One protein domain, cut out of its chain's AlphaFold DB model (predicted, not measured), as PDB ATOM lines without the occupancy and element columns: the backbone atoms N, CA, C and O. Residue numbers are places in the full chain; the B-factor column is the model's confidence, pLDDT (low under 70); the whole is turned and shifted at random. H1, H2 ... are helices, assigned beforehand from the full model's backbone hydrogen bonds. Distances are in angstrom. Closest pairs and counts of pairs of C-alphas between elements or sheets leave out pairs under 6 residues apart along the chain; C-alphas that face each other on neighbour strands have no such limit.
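What this domain is: This is residues 18 to 42 and 70 to 88 of the 1014 residues of the protein "Intracellular protein transport protein USO1" of Prunus yedoensis var. nudiflora (UniProt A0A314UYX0). Two long helices, H1 and H2, lie side by side and run opposite ways, their lines only 11 degrees from each other, but they are loosely paired, with a single pair of C-alphas within 8 A between them. H1 is the longer and runs along the longest axis; the link that would join its end to the beginning of H2 is cut out. The printed part has 44 residues, with two named helices, H1 then H2, and no named strand; the class is all helix. It is loose, with a radius of gyration of the C-alphas of 11.6 A, and spans 35 by 18 by 8 A, only just a rod.

Where its parts are: The printed part begins at Ile 18, with C-alpha at (155.920, 141.699, 102.740). H1 takes residues 20 to 42 and measures 33.5 A from first to last C-alpha; C-alpha 20 is at (153.684, 141.528, 108.420). H2 takes residues 70 to 88 and measures 26.6 A, ending with C-alpha 88 at (163.992, 140.424, 105.647).

How they stand to each other: H1 and H2 are close but not clearly touching. Their closest C-alphas, those of Val 37 and His 73, are 7.6 A apart. Their centres are 12.2 A apart. Their lines stand at a shallow tilt of 11 degrees, opposite ways. In H2 every O i to N i+4 pair is within hydrogen-bond range, and in H1 18 of 19 are.

The domain as a whole: The two C-alphas farthest apart, those of Ile 18 and Lys 42, are 35.7 A from each other. Residues 43 to 69 are not printed, and C-alphas 42 and 70 are 12.0 A apart across the cut. The mean pLDDT of the printed part is 74.9, with residues 18 to 26 and residue 88 under 70.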
ATOM      1  N   ILE A  18     155.416 140.601 101.899       58.75
ATOM      2  CA  ILE A  18     155.920 141.699 102.740       58.75
ATOM      3  C   ILE A  18     154.893 142.086 103.825       58.75
ATOM      4  O   ILE A  18     155.256 142.767 104.789       58.75
ATOM      5  N   ASN A  19     153.636 141.628 103.715       62.19
ATOM      6  CA  ASN A  19     152.619 141.828 104.748       62.19
ATOM      7  C   ASN A  19     153.053 141.177 106.075       62.19
ATOM      8  O   ASN A  19     153.349 139.984 106.130       62.19
ATOM      9  N   SER A  20     153.096 141.969 107.150       62.00
ATOM     10  CA  SER A  20     153.684 141.528 108.420       62.00
ATOM     11  C   SER A  20     152.816 140.518 109.169       62.00
ATOM     12  O   SER A  20     153.352 139.732 109.935       62.00
ATOM     13  N   GLU A  21     151.508 140.518 108.919       60.44
ATOM     14  CA  GLU A  21     150.540 139.597 109.521       60.44
ATOM     15  C   GLU A  21     150.772 138.159 109.027       60.44
ATOM     16  O   GLU A  21     151.050 137.261 109.819       60.44
ATOM     17  N   LYS A  22     150.850 137.971 107.700       62.16
ATOM     18  CA  LYS A  22     151.160 136.673 107.072       62.16
ATOM     19  C   LYS A  22     152.559 136.138 107.393       62.16
ATOM     20  O   LYS A  22     152.796 134.936 107.307       62.16
ATOM     21  N   HIS A  23     153.503 137.011 107.745       65.81
ATOM     22  CA  HIS A  23     154.843 136.599 108.176       65.81
ATOM     23  C   HIS A  23     154.827 135.978 109.583       65.81
ATOM     24  O   HIS A  23     155.527 134.992 109.810       65.81
ATOM     25  N   GLU A  24     153.984 136.481 110.492       66.38
ATOM     26  CA  GLU A  24     153.773 135.859 111.807       66.38
ATOM     27  C   GLU A  24     152.864 134.615 111.726       66.38
ATOM     28  O   GLU A  24     153.164 133.624 112.392       66.38
ATOM     29  N   GLU A  25     151.845 134.585 110.850       67.25
ATOM     30  CA  GLU A  25     151.093 133.347 110.548       67.25
ATOM     31  C   GLU A  25     152.045 132.214 110.121       67.25
ATOM     32  O   GLU A  25     151.992 131.109 110.663       67.25
ATOM     33  N   LEU A  26     152.970 132.498 109.192       67.75
ATOM     34  CA  LEU A  26     153.940 131.513 108.705       67.75
ATOM     35  C   LEU A  26     154.891 131.019 109.808       67.75
ATOM     36  O   LEU A  26     155.157 129.817 109.874       67.75
ATOM     37  N   LYS A  27     155.333 131.890 110.725       71.56
ATOM     38  CA  LYS A  27     156.100 131.473 111.914       71.56
ATOM     39  C   LYS A  27     155.287 130.560 112.831       71.56
ATOM     40  O   LYS A  27     155.810 129.535 113.265       71.56
ATOM     41  N   GLY A  28     154.016 130.887 113.078       70.19
ATOM     42  CA  GLY A  28     153.102 130.034 113.839       70.19
ATOM     43  C   GLY A  28     152.949 128.649 113.205       70.19
ATOM     44  O   GLY A  28     153.072 127.635 113.892       70.19
ATOM     45  N   THR A  29     152.784 128.585 111.875       72.06
ATOM     46  CA  THR A  29     152.734 127.295 111.164       72.06
ATOM     47  C   THR A  29     154.051 126.528 111.217       72.06
ATOM     48  O   THR A  29     154.003 125.304 111.288       72.06
ATOM     49  N   LYS A  30     155.210 127.207 111.243       80.00
ATOM     50  CA  LYS A  30     156.512 126.547 111.409       80.00
ATOM     51  C   LYS A  30     156.620 125.875 112.779       80.00
ATOM     52  O   LYS A  30     156.926 124.691 112.835       80.00
ATOM     53  N   ILE A  31     156.312 126.589 113.862       76.62
ATOM     54  CA  ILE A  31     156.352 126.035 115.229       76.62
ATOM     55  C   ILE A  31     155.434 124.801 115.317       76.62
ATOM     56  O   ILE A  31     155.875 123.723 115.700       76.62
ATOM     57  N   GLY A  32     154.204 124.909 114.800       73.69
ATOM     58  CA  GLY A  32     153.257 123.788 114.705       73.69
ATOM     59  C   GLY A  32     153.591 122.693 113.673       73.69
ATOM     60  O   GLY A  32     152.778 121.781 113.486       73.69
ATOM     61  N   ILE A  33     154.733 122.777 112.981       78.50
ATOM     62  CA  ILE A  33     155.343 121.714 112.162       78.50
ATOM     63  C   ILE A  33     156.538 121.117 112.911       78.50
ATOM     64  O   ILE A  33     156.615 119.893 113.020       78.50
ATOM     65  N   ASP A  34     157.407 121.956 113.482       81.25
ATOM     66  CA  ASP A  34     158.541 121.552 114.320       81.25
ATOM     67  C   ASP A  34     158.048 120.656 115.491       81.25
ATOM     68  O   ASP A  34     158.543 119.541 115.673       81.25
ATOM     69  N   ASP A  35     156.964 121.042 116.180       75.81
ATOM     70  CA  ASP A  35     156.309 120.236 117.231       75.81
ATOM     71  C   ASP A  35     155.773 118.880 116.732       75.81
ATOM     72  O   ASP A  35     155.803 117.878 117.454       75.81
ATOM     73  N   LYS A  36     155.278 118.814 115.488       76.50
ATOM     74  CA  LYS A  36     154.741 117.570 114.908       76.50
ATOM     75  C   LYS A  36     155.852 116.607 114.516       76.50
ATOM     76  O   LYS A  36     155.699 115.411 114.747       76.50
ATOM     77  N   VAL A  37     156.961 117.110 113.975       82.31
ATOM     78  CA  VAL A  37     158.145 116.287 113.684       82.31
ATOM     79  C   VAL A  37     158.728 115.737 114.985       82.31
ATOM     80  O   VAL A  37     158.951 114.532 115.073       82.31
ATOM     81  N   ASN A  38     158.846 116.563 116.030       78.19
ATOM     82  CA  ASN A  38     159.245 116.105 117.363       78.19
ATOM     83  C   ASN A  38     158.304 115.013 117.910       78.19
ATOM     84  O   ASN A  38     158.774 114.010 118.444       78.19
ATOM     85  N   LYS A  39     156.982 115.152 117.727       75.75
ATOM     86  CA  LYS A  39     156.013 114.127 118.151       75.75
ATOM     87  C   LYS A  39     156.124 112.822 117.350       75.75
ATOM     88  O   LYS A  39     156.001 111.757 117.945       75.75
ATOM     89  N   ILE A  40     156.393 112.881 116.044       75.69
ATOM     90  CA  ILE A  40     156.624 111.692 115.199       75.69
ATOM     91  C   ILE A  40     157.926 110.986 115.600       75.69
ATOM     92  O   ILE A  40     157.922 109.778 115.822       75.69
ATOM     93  N   LEU A  41     159.020 111.737 115.769       75.56
ATOM     94  CA  LEU A  41     160.309 111.208 116.229       75.56
ATOM     95  C   LEU A  41     160.245 110.629 117.646       75.56
ATOM     96  O   LEU A  41     161.060 109.770 117.974       75.56
ATOM     97  N   LYS A  42     159.298 111.086 118.478       72.56
ATOM     98  CA  LYS A  42     159.035 110.490 119.788       72.56
ATOM     99  C   LYS A  42     158.217 109.201 119.680       72.56
ATOM    100  O   LYS A  42     158.624 108.200 120.248       72.56
ATOM    101  N   GLU A  70     164.711 113.266 109.967       82.19
ATOM    102  CA  GLU A  70     165.588 114.305 110.506       82.19
ATOM    103  C   GLU A  70     166.266 115.123 109.395       82.19
ATOM    104  O   GLU A  70     166.356 116.346 109.517       82.19
ATOM    105  N   ASP A  71     166.701 114.501 108.297       80.25
ATOM    106  CA  ASP A  71     167.303 115.213 107.162       80.25
ATOM    107  C   ASP A  71     166.283 116.042 106.373       80.25
ATOM    108  O   ASP A  71     166.538 117.220 106.111       80.25
ATOM    109  N   PHE A  72     165.082 115.516 106.105       82.12
ATOM    110  CA  PHE A  72     163.992 116.318 105.532       82.12
ATOM    111  C   PHE A  72     163.636 117.520 106.426       82.12
ATOM    112  O   PHE A  72     163.368 118.621 105.934       82.12
ATOM    113  N   HIS A  73     163.689 117.349 107.750       87.12
ATOM    114  CA  HIS A  73     163.472 118.444 108.691       87.12
ATOM    115  C   HIS A  73     164.598 119.493 108.646       87.12
ATOM    116  O   HIS A  73     164.310 120.694 108.627       87.12
ATOM    117  N   LYS A  74     165.870 119.076 108.547       82.81
ATOM    118  CA  LYS A  74     167.025 119.979 108.351       82.81
ATOM    119  C   LYS A  74     166.904 120.764 107.035       82.81
ATOM    120  O   LYS A  74     167.137 121.977 107.030       82.81
ATOM    121  N   GLU A  75     166.484 120.120 105.943       75.75
ATOM    122  CA  GLU A  75     166.221 120.795 104.663       75.75
ATOM    123  C   GLU A  75     165.079 121.815 104.774       75.75
ATOM    124  O   GLU A  75     165.246 122.965 104.357       75.75
ATOM    125  N   TYR A  76     163.956 121.449 105.404       85.88
ATOM    126  CA  TYR A  76     162.834 122.360 105.652       85.88
ATOM    127  C   TYR A  76     163.247 123.582 106.490       85.88
ATOM    128  O   TYR A  76     162.948 124.720 106.115       85.88
ATOM    129  N   GLN A  77     163.991 123.381 107.585       82.75
ATOM    130  CA  GLN A  77     164.500 124.481 108.408       82.75
ATOM    131  C   GLN A  77     165.461 125.395 107.626       82.75
ATOM    132  O   GLN A  77     165.373 126.620 107.744       82.75
ATOM    133  N   SER A  78     166.342 124.822 106.797       80.94
ATOM    134  CA  SER A  78     167.266 125.568 105.929       80.94
ATOM    135  C   SER A  78     166.521 126.398 104.876       80.94
ATOM    136  O   SER A  78     166.799 127.590 104.709       80.94
ATOM    137  N   LEU A  79     165.519 125.811 104.216       79.50
ATOM    138  CA  LEU A  79     164.668 126.494 103.241       79.50
ATOM    139  C   LEU A  79     163.867 127.634 103.891       79.50
ATOM    140  O   LEU A  79     163.803 128.734 103.337       79.50
ATOM    141  N   TYR A  80     163.325 127.413 105.093       83.50
ATOM    142  CA  TYR A  80     162.642 128.455 105.863       83.50
ATOM    143  C   TYR A  80     163.596 129.603 106.227       83.50
ATOM    144  O   TYR A  80     163.246 130.771 106.056       83.50
ATOM    145  N   ALA A  81     164.820 129.302 106.673       79.31
ATOM    146  CA  ALA A  81     165.822 130.320 106.992       79.31
ATOM    147  C   ALA A  81     166.223 131.154 105.759       79.31
ATOM    148  O   ALA A  81     166.400 132.370 105.864       79.31
ATOM    149  N   GLN A  82     166.305 130.537 104.576       77.19
ATOM    150  CA  GLN A  82     166.525 131.252 103.313       77.19
ATOM    151  C   GLN A  82     165.329 132.142 102.935       77.19
ATOM    152  O   GLN A  82     165.533 133.289 102.527       77.19
ATOM    153  N   TYR A  83     164.094 131.660 103.111       79.25
ATOM    154  CA  TYR A  83     162.875 132.440 102.872       79.25
ATOM    155  C   TYR A  83     162.756 133.643 103.821       79.25
ATOM    156  O   TYR A  83     162.475 134.757 103.369       79.25
ATOM    157  N   ASP A  84     163.029 133.459 105.115       77.56
ATOM    158  CA  ASP A  84     163.015 134.541 106.104       77.56
ATOM    159  C   ASP A  84     164.119 135.573 105.828       77.56
ATOM    160  O   ASP A  84     163.855 136.777 105.800       77.56
ATOM    161  N   HIS A  85     165.334 135.120 105.489       76.44
ATOM    162  CA  HIS A  85     166.424 136.009 105.085       76.44
ATOM    163  C   HIS A  85     166.065 136.831 103.837       76.44
ATOM    164  O   HIS A  85     166.249 138.052 103.822       76.44
ATOM    165  N   LEU A  86     165.507 136.192 102.800       72.50
ATOM    166  CA  LEU A  86     165.068 136.864 101.575       72.50
ATOM    167  C   LEU A  86     163.956 137.886 101.863       72.50
ATOM    168  O   LEU A  86     164.017 139.023 101.382       72.50
ATOM    169  N   THR A  87     162.988 137.520 102.704       70.56
ATOM    170  CA  THR A  87     161.881 138.386 103.137       70.56
ATOM    171  C   THR A  87     162.391 139.577 103.954       70.56
ATOM    172  O   THR A  87     162.012 140.719 103.687       70.56
ATOM    173  N   GLY A  88     163.332 139.365 104.877       69.69
ATOM    174  CA  GLY A  88     163.992 140.424 105.647       69.69
ATOM    175  C   GLY A  88     164.822 141.378 104.778       69.69
ATOM    176  O   GLY A  88     164.794 142.597 104.989       69.69
TER     177      GLY A  88